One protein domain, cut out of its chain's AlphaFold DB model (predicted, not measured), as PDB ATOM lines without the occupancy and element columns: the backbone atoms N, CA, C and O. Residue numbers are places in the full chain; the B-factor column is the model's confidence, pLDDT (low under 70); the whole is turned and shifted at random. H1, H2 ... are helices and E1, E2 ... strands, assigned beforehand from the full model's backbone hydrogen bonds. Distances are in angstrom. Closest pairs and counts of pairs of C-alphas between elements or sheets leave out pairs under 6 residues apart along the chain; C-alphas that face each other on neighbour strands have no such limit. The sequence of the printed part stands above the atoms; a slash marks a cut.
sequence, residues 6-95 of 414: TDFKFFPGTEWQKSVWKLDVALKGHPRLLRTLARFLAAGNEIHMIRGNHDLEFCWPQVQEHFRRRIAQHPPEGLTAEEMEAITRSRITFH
ATOM      1  N   THR A   6     135.121 221.340 177.412       85.88
ATOM      2  CA  THR A   6     134.156 222.443 177.404       85.88
ATOM      3  C   THR A   6     134.330 223.390 176.217       85.88
ATOM      4  O   THR A   6     133.330 223.936 175.756       85.88
ATOM      5  N   ASP A   7     135.547 223.556 175.689       87.44
ATOM      6  CA  ASP A   7     135.813 224.374 174.501       87.44
ATOM      7  C   ASP A   7     135.220 223.729 173.238       87.44
ATOM      8  O   ASP A   7     134.720 224.431 172.365       87.44
ATOM      9  N   PHE A   8     135.191 222.397 173.158       84.00
ATOM     10  CA  PHE A   8     134.521 221.691 172.058       84.00
ATOM     11  C   PHE A   8     132.992 221.753 172.170       84.00
ATOM     12  O   PHE A   8     132.297 221.757 171.158       84.00
ATOM     13  N   LYS A   9     132.452 221.834 173.396       86.38
ATOM     14  CA  LYS A   9     131.002 221.952 173.627       86.38
ATOM     15  C   LYS A   9     130.476 223.381 173.409       86.38
ATOM     16  O   LYS A   9     129.358 223.543 172.922       86.38
ATOM     17  N   PHE A  10     131.247 224.400 173.792       87.81
ATOM     18  CA  PHE A  10     130.795 225.798 173.903       87.81
ATOM     19  C   PHE A  10     131.678 226.807 173.172       87.81
ATOM     20  O   PHE A  10     131.666 227.986 173.510       87.81
ATOM     21  N   PHE A  11     132.468 226.351 172.206       86.62
ATOM     22  CA  PHE A  11     133.548 227.115 171.585       86.62
ATOM     23  C   PHE A  11     134.696 227.476 172.549       86.62
ATOM     24  O   PHE A  11     134.513 227.563 173.769       86.62
ATOM     25  N   PRO A  12     135.914 227.713 172.031       90.56
ATOM     26  CA  PRO A  12     137.039 228.146 172.851       90.56
ATOM     27  C   PRO A  12     136.752 229.432 173.627       90.56
ATOM     28  O   PRO A  12     136.006 230.299 173.163       90.56
ATOM     29  N   GLY A  13     137.325 229.542 174.826       91.31
ATOM     30  CA  GLY A  13     137.347 230.780 175.621       91.31
ATOM     31  C   GLY A  13     137.999 231.976 174.908       91.31
ATOM     32  O   GLY A  13     138.398 231.887 173.747       91.31
ATOM     33  N   THR A  14     138.086 233.098 175.620       94.50
ATOM     34  CA  THR A  14     138.546 234.393 175.086       94.50
ATOM     35  C   THR A  14     139.984 234.727 175.479       94.50
ATOM     36  O   THR A  14     140.419 235.864 175.317       94.50
ATOM     37  N   GLU A  15     140.727 233.774 176.057       95.56
ATOM     38  CA  GLU A  15     142.155 233.958 176.307       95.56
ATOM     39  C   GLU A  15     142.888 234.203 174.982       95.56
ATOM     40  O   GLU A  15     142.525 233.617 173.955       95.56
ATOM     41  N   TRP A  16     143.935 235.035 174.983       96.12
ATOM     42  CA  TRP A  16     144.615 235.421 173.741       96.12
ATOM     43  C   TRP A  16     145.119 234.207 172.944       96.12
ATOM     44  O   TRP A  16     145.026 234.206 171.720       96.12
ATOM     45  N   GLN A  17     145.566 233.128 173.606       96.38
ATOM     46  CA  GLN A  17     145.995 231.898 172.925       96.38
ATOM     47  C   GLN A  17     144.850 231.271 172.121       96.38
ATOM     48  O   GLN A  17     145.031 230.884 170.968       96.38
ATOM     49  N   LYS A  18     143.664 231.179 172.738       95.81
ATOM     50  CA  LYS A  18     142.468 230.607 172.111       95.81
ATOM     51  C   LYS A  18     141.918 231.520 171.026       95.81
ATOM     52  O   LYS A  18     141.469 231.027 169.998       95.81
ATOM     53  N   SER A  19     142.008 232.826 171.237       96.38
ATOM     54  CA  SER A  19     141.635 233.851 170.262       96.38
ATOM     55  C   SER A  19     142.507 233.773 169.004       96.38
ATOM     56  O   SER A  19     141.983 233.706 167.897       96.38
ATOM     57  N   VAL A  20     143.833 233.656 169.163       97.19
ATOM     58  CA  VAL A  20     144.775 233.432 168.052       97.19
ATOM     59  C   VAL A  20     144.443 232.144 167.299       97.19
ATOM     60  O   VAL A  20     144.396 232.146 166.073       97.19
ATOM     61  N   TRP A  21     144.161 231.050 168.013       95.75
ATOM     62  CA  TRP A  21     143.753 229.796 167.375       95.75
ATOM     63  C   TRP A  21     142.447 229.941 166.587       95.75
ATOM     64  O   TRP A  21     142.373 229.470 165.456       95.75
ATOM     65  N   LYS A  22     141.434 230.620 167.144       94.06
ATOM     66  CA  LYS A  22     140.160 230.872 166.451       94.06
ATOM     67  C   LYS A  22     140.365 231.703 165.190       94.06
ATOM     68  O   LYS A  22     139.834 231.342 164.141       94.06
ATOM     69  N   LEU A  23     141.171 232.762 165.281       95.81
ATOM     70  CA  LEU A  23     141.535 233.583 164.134       95.81
ATOM     71  C   LEU A  23     142.228 232.741 163.056       95.81
ATOM     72  O   LEU A  23     141.839 232.804 161.896       95.81
ATOM     73  N   ASP A  24     143.205 231.908 163.417       94.81
ATOM     74  CA  ASP A  24     143.896 231.058 162.444       94.81
ATOM     75  C   ASP A  24     142.958 230.031 161.788       94.81
ATOM     76  O   ASP A  24     143.030 229.820 160.577       94.81
ATOM     77  N   VAL A  25     142.034 229.432 162.547       92.75
ATOM     78  CA  VAL A  25     140.993 228.548 161.994       92.75
ATOM     79  C   VAL A  25     140.125 229.292 160.977       92.75
ATOM     80  O   VAL A  25     139.893 228.770 159.886       92.75
ATOM     81  N   ALA A  26     139.693 230.517 161.288       91.81
ATOM     82  CA  ALA A  26     138.914 231.336 160.363       91.81
ATOM     83  C   ALA A  26     139.719 231.696 159.102       91.81
ATOM     84  O   ALA A  26     139.247 231.500 157.982       91.81
ATOM     85  N   LEU A  27     140.959 232.165 159.258       94.88
ATOM     86  CA  LEU A  27     141.812 232.598 158.146       94.88
ATOM     87  C   LEU A  27     142.247 231.445 157.234       94.88
ATOM     88  O   LEU A  27     142.353 231.639 156.022       94.88
ATOM     89  N   LYS A  28     142.434 230.233 157.774       93.19
ATOM     90  CA  LYS A  28     142.711 229.018 156.983       93.19
ATOM     91  C   LYS A  28     141.627 228.730 155.943       93.19
ATOM     92  O   LYS A  28     141.950 228.243 154.864       93.19
ATOM     93  N   GLY A  29     140.371 229.068 156.233       91.62
ATOM     94  CA  GLY A  29     139.265 228.962 155.277       91.62
ATOM     95  C   GLY A  29     139.288 230.016 154.162       91.62
ATOM     96  O   GLY A  29     138.589 229.861 153.164       91.62
ATOM     97  N   HIS A  30     140.103 231.071 154.292       92.12
ATOM     98  CA  HIS A  30     140.054 232.261 153.435       92.12
ATOM     99  C   HIS A  30     141.431 232.676 152.871       92.12
ATOM    100  O   HIS A  30     141.794 233.853 152.915       92.12
ATOM    101  N   PRO A  31     142.211 231.773 152.249       93.81
ATOM    102  CA  PRO A  31     143.557 232.105 151.767       93.81
ATOM    103  C   PRO A  31     143.564 233.166 150.650       93.81
ATOM    104  O   PRO A  31     144.543 233.890 150.477       93.81
ATOM    105  N   ARG A  32     142.470 233.287 149.881       94.69
ATOM    106  CA  ARG A  32     142.311 234.343 148.863       94.69
ATOM    107  C   ARG A  32     142.202 235.737 149.482       94.69
ATOM    108  O   ARG A  32     142.710 236.683 148.884       94.69
ATOM    109  N   LEU A  33     141.576 235.852 150.657       94.19
ATOM    110  CA  LEU A  33     141.485 237.113 151.391       94.19
ATOM    111  C   LEU A  33     142.889 237.578 151.776       94.19
ATOM    112  O   LEU A  33     143.282 238.669 151.384       94.19
ATOM    113  N   LEU A  34     143.677 236.718 152.429       97.31
ATOM    114  CA  LEU A  34     145.036 237.052 152.875       97.31
ATOM    115  C   LEU A  34     145.934 237.544 151.732       97.31
ATOM    116  O   LEU A  34     146.532 238.610 151.838       97.31
ATOM    117  N   ARG A  35     145.963 236.824 150.601       97.25
ATOM    118  CA  ARG A  35     146.725 237.246 149.408       97.25
ATOM    119  C   ARG A  35     146.237 238.568 148.817       97.25
ATOM    120  O   ARG A  35     147.015 239.317 148.238       97.25
ATOM    121  N   THR A  36     144.939 238.843 148.906       97.12
ATOM    122  CA  THR A  36     144.366 240.090 148.383       97.12
ATOM    123  C   THR A  36     144.701 241.263 149.292       97.12
ATOM    124  O   THR A  36     145.123 242.293 148.783       97.12
ATOM    125  N   LEU A  37     144.621 241.085 150.613       97.94
ATOM    126  CA  LEU A  37     145.053 242.093 151.582       97.94
ATOM    127  C   LEU A  37     146.552 242.389 151.452       97.94
ATOM    128  O   LEU A  37     146.934 243.553 151.454       97.94
ATOM    129  N   ALA A  38     147.391 241.367 151.261       98.12
ATOM    130  CA  ALA A  38     148.825 241.567 151.054       98.12
ATOM    131  C   ALA A  38     149.115 242.409 149.800       98.12
ATOM    132  O   ALA A  38     149.833 243.402 149.883       98.12
ATOM    133  N   ARG A  39     148.488 242.083 148.658       98.25
ATOM    134  CA  ARG A  39     148.595 242.892 147.428       98.25
ATOM    135  C   ARG A  39     148.073 244.315 147.612       98.25
ATOM    136  O   ARG A  39     148.706 245.255 147.144       98.25
ATOM    137  N   PHE A  40     146.937 244.473 148.288       98.25
ATOM    138  CA  PHE A  40     146.328 245.776 148.552       98.25
ATOM    139  C   PHE A  40     147.264 246.678 149.362       98.25
ATOM    140  O   PHE A  40     147.504 247.818 148.971       98.25
ATOM    141  N   LEU A  41     147.855 246.142 150.432       98.50
ATOM    142  CA  LEU A  41     148.821 246.854 151.264       98.50
ATOM    143  C   LEU A  41     150.122 247.144 150.513       98.50
ATOM    144  O   LEU A  41     150.639 248.252 150.614       98.50
ATOM    145  N   ALA A  42     150.648 246.190 149.738       97.81
ATOM    146  CA  ALA A  42     151.862 246.385 148.941       97.81
ATOM    147  C   ALA A  42     151.704 247.513 147.905       97.81
ATOM    148  O   ALA A  42     152.646 248.266 147.671       97.81
ATOM    149  N   ALA A  43     150.497 247.696 147.365       97.75
ATOM    150  CA  ALA A  43     150.176 248.744 146.398       97.75
ATOM    151  C   ALA A  43     150.130 250.175 146.973       97.75
ATOM    152  O   ALA A  43     149.848 251.106 146.227       97.75
ATOM    153  N   GLY A  44     150.389 250.375 148.270       97.56
ATOM    154  CA  GLY A  44     150.374 251.711 148.884       97.56
ATOM    155  C   GLY A  44     149.215 251.961 149.841       97.56
ATOM    156  O   GLY A  44     149.259 252.939 150.576       97.56
ATOM    157  N   ASN A  45     148.202 251.094 149.849       98.25
ATOM    158  CA  ASN A  45     146.967 251.335 150.592       98.25
ATOM    159  C   ASN A  45     147.078 250.952 152.074       98.25
ATOM    160  O   ASN A  45     147.919 250.138 152.460       98.25
ATOM    161  N   GLU A  46     146.164 251.478 152.888       97.88
ATOM    162  CA  GLU A  46     146.111 251.267 154.337       97.88
ATOM    163  C   GLU A  46     144.850 250.508 154.763       97.88
ATOM    164  O   GLU A  46     143.810 250.555 154.105       97.88
ATOM    165  N   ILE A  47     144.936 249.794 155.887       98.00
ATOM    166  CA  ILE A  47     143.808 249.093 156.504       98.00
ATOM    167  C   ILE A  47     143.606 249.626 157.918       98.00
ATOM    168  O   ILE A  47     144.474 249.498 158.783       98.00
ATOM    169  N   HIS A  48     142.413 250.160 158.165       97.25
ATOM    170  CA  HIS A  48     141.967 250.622 159.474       97.25
ATOM    171  C   HIS A  48     140.962 249.610 160.024       97.25
ATOM    172  O   HIS A  48     139.862 249.467 159.497       97.25
ATOM    173  N   MET A  49     141.347 248.884 161.072       96.69
ATOM    174  CA  MET A  49     140.510 247.864 161.697       96.69
ATOM    175  C   MET A  49     139.817 248.440 162.934       96.69
ATOM    176  O   MET A  49     140.486 248.849 163.884       96.69
ATOM    177  N   ILE A  50     138.488 248.427 162.937       94.62
ATOM    178  CA  ILE A  50     137.643 248.730 164.101       94.62
ATOM    179  C   ILE A  50     137.023 247.433 164.629       94.62
ATOM    180  O   ILE A  50     136.831 246.482 163.874       94.62
ATOM    181  N   ARG A  51     136.725 247.371 165.929       93.12
ATOM    182  CA  ARG A  51     136.160 246.164 166.555       93.12
ATOM    183  C   ARG A  51     134.638 246.233 166.599       93.12
ATOM    184  O   ARG A  51     134.086 247.201 167.120       93.12
ATOM    185  N   GLY A  52     133.980 245.170 166.145       92.31
ATOM    186  CA  GLY A  52     132.573 244.908 166.438       92.31
ATOM    187  C   GLY A  52     132.365 244.058 167.695       92.31
ATOM    188  O   GLY A  52     133.316 243.614 168.345       92.31
ATOM    189  N   ASN A  53     131.102 243.778 168.018       90.81
ATOM    190  CA  ASN A  53     130.713 242.894 169.127       90.81
ATOM    191  C   ASN A  53     131.170 241.433 168.936       90.81
ATOM    192  O   ASN A  53     131.332 240.718 169.923       90.81
ATOM    193  N   HIS A  54     131.411 240.992 167.697       88.94
ATOM    194  CA  HIS A  54     131.949 239.656 167.393       88.94
ATOM    195  C   HIS A  54     133.484 239.619 167.309       88.94
ATOM    196  O   HIS A  54     134.075 238.542 167.358       88.94
ATOM    197  N   ASP A  55     134.131 240.786 167.269       91.69
ATOM    198  CA  ASP A  55     135.573 240.946 167.045       91.69
ATOM    199  C   ASP A  55     136.301 241.467 168.290       91.69
ATOM    200  O   ASP A  55     137.421 241.982 168.205       91.69
ATOM    201  N   LEU A  56     135.685 241.336 169.474       92.94
ATOM    202  CA  LEU A  56     136.241 241.841 170.736       92.94
ATOM    203  C   LEU A  56     137.683 241.374 170.964       92.94
ATOM    204  O   LEU A  56     138.491 242.141 171.485       92.94
ATOM    205  N   GLU A  57     138.007 240.169 170.492       95.56
ATOM    206  CA  GLU A  57     139.305 239.490 170.580       95.56
ATOM    207  C   GLU A  57     140.470 240.213 169.920       95.56
ATOM    208  O   GLU A  57     141.614 240.030 170.341       95.56
ATOM    209  N   PHE A  58     140.193 241.130 168.997       95.94
ATOM    210  CA  PHE A  58     141.202 242.053 168.491       95.94
ATOM    211  C   PHE A  58     141.649 243.096 169.526       95.94
ATOM    212  O   PHE A  58     142.552 243.876 169.235       95.94
ATOM    213  N   CYS A  59     141.099 243.120 170.748       94.44
ATOM    214  CA  CYS A  59     141.678 243.911 171.838       94.44
ATOM    215  C   CYS A  59     143.023 243.355 172.328       94.44
ATOM    216  O   CYS A  59     143.759 244.080 173.000       94.44
ATOM    217  N   TRP A  60     143.331 242.086 172.030       96.75
ATOM    218  CA  TRP A  60     144.601 241.460 172.376       96.75
ATOM    219  C   TRP A  60     145.684 241.846 171.363       96.75
ATOM    220  O   TRP A  60     145.555 241.492 170.185       96.75
ATOM    221  N   PRO A  61     146.797 242.467 171.792       96.25
ATOM    222  CA  PRO A  61     147.921 242.760 170.902       96.25
ATOM    223  C   PRO A  61     148.449 241.513 170.177       96.25
ATOM    224  O   PRO A  61     148.818 241.574 169.010       96.25
ATOM    225  N   GLN A  62     148.410 240.351 170.836       97.94
ATOM    226  CA  GLN A  62     148.831 239.070 170.265       97.94
ATOM    227  C   GLN A  62     147.953 238.638 169.081       97.94
ATOM    228  O   GLN A  62     148.456 238.038 168.134       97.94
ATOM    229  N   VAL A  63     146.648 238.934 169.120       97.81
ATOM    230  CA  VAL A  63     145.716 238.616 168.025       97.81
ATOM    231  C   VAL A  63     145.947 239.561 166.848       97.81
ATOM    232  O   VAL A  63     146.024 239.102 165.710       97.81
ATOM    233  N   GLN A  64     146.140 240.855 167.122       97.94
ATOM    234  CA  GLN A  64     146.492 241.853 166.107       97.94
ATOM    235  C   GLN A  64     147.799 241.491 165.389       97.94
ATOM    236  O   GLN A  64     147.857 241.470 164.161       97.94
ATOM    237  N   GLU A  65     148.837 241.145 166.151       98.06
ATOM    238  CA  GLU A  65     150.136 240.767 165.598       98.06
ATOM    239  C   GLU A  65     150.065 239.463 164.805       98.06
ATOM    240  O   GLU A  65     150.647 239.349 163.725       98.06
ATOM    241  N   HIS A  66     149.287 238.487 165.285       97.88
ATOM    242  CA  HIS A  66     149.046 237.273 164.523       97.88
ATOM    243  C   HIS A  66     148.362 237.583 163.186       97.88
ATOM    244  O   HIS A  66     148.803 237.072 162.162       97.88
ATOM    245  N   PHE A  67     147.348 238.454 163.161       98.00
ATOM    246  CA  PHE A  67     146.687 238.871 161.920       98.00
ATOM    247  C   PHE A  67     147.672 239.485 160.917       98.00
ATOM    248  O   PHE A  67     147.708 239.048 159.765       98.00
ATOM    249  N   ARG A  68     148.528 240.422 161.363       98.12
ATOM    250  CA  ARG A  68     149.593 241.006 160.522       98.12
ATOM    251  C   ARG A  68     150.498 239.924 159.946       98.12
ATOM    252  O   ARG A  68     150.661 239.838 158.731       98.12
ATOM    253  N   ARG A  69     150.999 239.032 160.803       97.31
ATOM    254  CA  ARG A  69     151.881 237.932 160.401       97.31
ATOM    255  C   ARG A  69     151.231 237.004 159.374       97.31
ATOM    256  O   ARG A  69     151.905 236.561 158.448       97.31
ATOM    257  N   ARG A  70     149.935 236.697 159.505       97.44
ATOM    258  CA  ARG A  70     149.224 235.845 158.533       97.44
ATOM    259  C   ARG A  70     149.102 236.507 157.163       97.44
ATOM    260  O   ARG A  70     149.139 235.793 156.169       97.44
ATOM    261  N   ILE A  71     149.006 237.834 157.092       97.62
ATOM    262  CA  ILE A  71     149.054 238.571 155.818       97.62
ATOM    263  C   ILE A  71     150.490 238.610 155.275       97.62
ATOM    264  O   ILE A  71     150.697 238.333 154.095       97.62
ATOM    265  N   ALA A  72     151.481 238.871 156.133       97.38
ATOM    266  CA  ALA A  72     152.893 238.967 155.752       97.38
ATOM    267  C   ALA A  72     153.471 237.670 155.154       97.38
ATOM    268  O   ALA A  72     154.402 237.711 154.359       97.38
ATOM    269  N   GLN A  73     152.872 236.518 155.462       96.50
ATOM    270  CA  GLN A  73     153.210 235.213 154.873       96.50
ATOM    271  C   GLN A  73     152.784 235.043 153.405       96.50
ATOM    272  O   GLN A  73     152.986 233.977 152.821       96.50
ATOM    273  N   HIS A  74     152.173 236.064 152.809       96.56
ATOM    274  CA  HIS A  74     151.719 236.057 151.426       96.56
ATOM    275  C   HIS A  74     152.261 237.261 150.641       96.56
ATOM    276  O   HIS A  74     151.454 237.998 150.064       96.56
ATOM    277  N   PRO A  75     153.590 237.481 150.606       96.62
ATOM    278  CA  PRO A  75     154.151 238.582 149.836       96.62
ATOM    279  C   PRO A  75     153.796 238.412 148.347       96.62
ATOM    280  O   PRO A  75     153.787 237.283 147.840       96.62
ATOM    281  N   PRO A  76     153.444 239.497 147.635       95.81
ATOM    282  CA  PRO A  76     153.341 239.456 146.181       95.81
ATOM    283  C   PRO A  76     154.725 239.266 145.538       95.81
ATOM    284  O   PRO A  76     155.753 239.409 146.199       95.81
ATOM    285  N   GLU A  77     154.753 238.947 144.242       94.06
ATOM    286  CA  GLU A  77     156.012 238.833 143.495       94.06
ATOM    287  C   GLU A  77     156.851 240.110 143.619       94.06
ATOM    288  O   GLU A  77     156.334 241.221 143.505       94.06
ATOM    289  N   GLY A  78     158.152 239.931 143.852       94.12
ATOM    290  CA  GLY A  78     159.105 241.028 144.013       94.12
ATOM    291  C   GLY A  78     159.261 241.559 145.440       94.12
ATOM    292  O   GLY A  78     160.101 242.428 145.630       94.12
ATOM    293  N   LEU A  79     158.515 241.037 146.425       96.50
ATOM    294  CA  LEU A  79     158.707 241.355 147.846       96.50
ATOM    295  C   LEU A  79     159.116 240.124 148.658       96.50
ATOM    296  O   LEU A  79     158.641 239.010 148.419       96.50
ATOM    297  N   THR A  80     159.965 240.331 149.661       96.75
ATOM    298  CA  THR A  80     160.289 239.318 150.672       96.75
ATOM    299  C   THR A  80     159.230 239.272 151.778       96.75
ATOM    300  O   THR A  80     158.379 240.157 151.915       96.75
ATOM    301  N   ALA A  81     159.264 238.216 152.598       94.75
ATOM    302  CA  ALA A  81     158.383 238.117 153.759       94.75
ATOM    303  C   ALA A  81     158.707 239.198 154.806       94.75
ATOM    304  O   ALA A  81     157.795 239.723 155.444       94.75
ATOM    305  N   GLU A  82     159.983 239.562 154.947       96.50
ATOM    306  CA  GLU A  82     160.463 240.605 155.855       96.50
ATOM    307  C   GLU A  82     159.976 241.997 155.424       96.50
ATOM    308  O   GLU A  82     159.476 242.767 156.246       96.50
ATOM    309  N   GLU A  83     160.051 242.307 154.127       97.81
ATOM    310  CA  GLU A  83     159.511 243.553 153.571       97.81
ATOM    311  C   GLU A  83     157.995 243.625 153.770       97.81
ATOM    312  O   GLU A  83     157.456 244.650 154.197       97.81
ATOM    313  N   MET A  84     157.293 242.513 153.534       97.94
ATOM    314  CA  MET A  84     155.853 242.446 153.753       97.94
ATOM    315  C   MET A  84     155.488 242.592 155.238       97.94
ATOM    316  O   MET A  84     154.482 243.228 155.558       97.94
ATOM    317  N   GLU A  85     156.297 242.072 156.166       97.69
ATOM    318  CA  GLU A  85     156.101 242.300 157.600       97.69
ATOM    319  C   GLU A  85     156.186 243.796 157.934       97.69
ATOM    320  O   GLU A  85     155.271 244.331 158.566       97.69
ATOM    321  N   ALA A  86     157.211 244.496 157.438       97.81
ATOM    322  CA  ALA A  86     157.355 245.940 157.629       97.81
ATOM    323  C   ALA A  86     156.163 246.732 157.047       97.81
ATOM    324  O   ALA A  86     155.636 247.641 157.699       97.81
ATOM    325  N   ILE A  87     155.674 246.344 155.863       98.25
ATOM    326  CA  ILE A  87     154.477 246.930 155.239       98.25
ATOM    327  C   ILE A  87     153.238 246.699 156.114       98.25
ATOM    328  O   ILE A  87     152.513 247.643 156.421       98.25
ATOM    329  N   THR A  88     152.982 245.465 156.564       97.81
ATOM    330  CA  THR A  88     151.804 245.180 157.409       97.81
ATOM    331  C   THR A  88     151.863 245.893 158.760       97.81
ATOM    332  O   THR A  88     150.824 246.303 159.280       97.81
ATOM    333  N   ARG A  89     153.057 246.071 159.339       97.25
ATOM    334  CA  ARG A  89     153.242 246.772 160.617       97.25
ATOM    335  C   ARG A  89     152.975 248.274 160.495       97.25
ATOM    336  O   ARG A  89     152.414 248.845 161.423       97.25
ATOM    337  N   SER A  90     153.335 248.884 159.364       97.56
ATOM    338  CA  SER A  90     153.157 250.322 159.114       97.56
ATOM    339  C   SER A  90     151.778 250.695 158.564       97.56
ATOM    340  O   SER A  90     151.279 251.765 158.890       97.56
ATOM    341  N   ARG A  91     151.143 249.824 157.767       98.31
ATOM    342  CA  ARG A  91     149.894 250.135 157.041       98.31
ATOM    343  C   ARG A  91     148.630 249.477 157.602       98.31
ATOM    344  O   ARG A  91     147.551 249.669 157.047       98.31
ATOM    345  N   ILE A  92     148.731 248.687 158.678       98.31
ATOM    346  CA  ILE A  92     147.562 248.133 159.388       98.31
ATOM    347  C   ILE A  92     147.443 248.765 160.775       98.31
ATOM    348  O   ILE A  92     148.181 248.418 161.710       98.31
ATOM    349  N   THR A  93     146.431 249.614 160.921       97.25
ATOM    350  CA  THR A  93     146.114 250.309 162.167       97.25
ATOM    351  C   THR A  93     144.895 249.681 162.825       97.25
ATOM    352  O   THR A  93     143.815 249.627 162.240       97.25
ATOM    353  N   PHE A  94     145.050 249.236 164.072       96.81
ATOM    354  CA  PHE A  94     143.930 248.797 164.899       96.81
ATOM    355  C   PHE A  94     143.453 249.961 165.761       96.81
ATOM    356  O   PHE A  94     144.236 250.597 166.479       96.81
ATOM    357  N   HIS A  95     142.157 250.236 165.690       95.38
ATOM    358  CA  HIS A  95     141.503 251.240 166.509       95.38
ATOM    359  C   HIS A  95     140.808 250.555 167.684       95.38
ATOM    360  O   HIS A  95     140.091 249.568 167.491       95.38
TER     361      HIS A  95
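AT A GLANCE: This is residues 6 to 95 of the 414 residues of an uncharacterized protein of Candidatus Rokubacteria bacterium RIFCSPLOWO2_12_FULL_71_19 (UniProt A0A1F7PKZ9). Helix H5 runs through the middle of a small helical cluster: H2 packs alongside it, H3 and H6 pack on its last residues at wide angles, and a small pair of short parallel strands, E1 and E2, lies at one side, with E2 nearer to H5. H1 lies far off at one end of the long axis, away from this cluster, and the loop around Gly 78 marks the other end. The printed part has 90 residues, with six named helices and two named strands in the order H1, H2, H3, E1, H4, H5, H6, E2, and its class is mostly helix. The whole is compact by its radius of gyration of the C-alphas, 13.8 A, yet elongated in outline, with spans of 46 by 24 by 18 A.

HOW THE PARTS SIT: H1, residues 6 to 10, is apart from H2, residues 16 to 28. H5, residues 61 to 72, is the hub, touching three helices. It touches H2 with residues 62 to 67 alone, at a shallow tilt of 25 degrees, the same way; their closest C-alphas, of Val 20 and Val 63, are 5.3 A apart. H3, residues 31 to 42, touches H5 about perpendicular, at 87 degrees, with closest C-alphas Leu 34 and Ile 71 at 5.2 A. H6, residues 81 to 91, touches H5 at a steep tilt of 54 degrees, opposite ways, with closest C-alphas Ala 72 and Glu 85 at 5.0 A. H3 and H6 touch, only just about perpendicular at 72 degrees; their closest C-alphas are Leu 41 and Arg 91, 6.7 A. H4, residues 56 to 59, is close to H5 but not clearly touching, with C-alphas Phe 58 and Gln 64 at 5.8 A. E1, residues 47 to 49, and E2, residues 92 to 94, are parallel neighbours at 17 degrees; N 49 and O 93 are 2.8 A apart. With H4, H5 and H6 between them in the chain, they make a strand-helix-strand unit, two parallel neighbour strands joined through helices. Every O i to N i+4 pair is within hydrogen-bond range in H1, H2, H3, H5 and H6; H4 is too short for such a pair.

IN THESE COORDINATES: H1 begins at C-alpha 6, (134.156, 222.443, 177.404). H2 is 18.0 A from first to last C-alpha, H3 16.8 A, H5 16.4 A and H6 15.1 A. H5 begins at C-alpha 61, (147.921, 242.760, 170.902), and E2 ends at C-alpha 94, (143.930, 248.797, 164.899).

THE WHOLE: The two C-alphas farthest apart, of Thr 6 and Gly 78, are 45.6 A apart. The printed part has no cut and no long link. Mean pLDDT of the printed part is 95.3, and no printed residue is under 70.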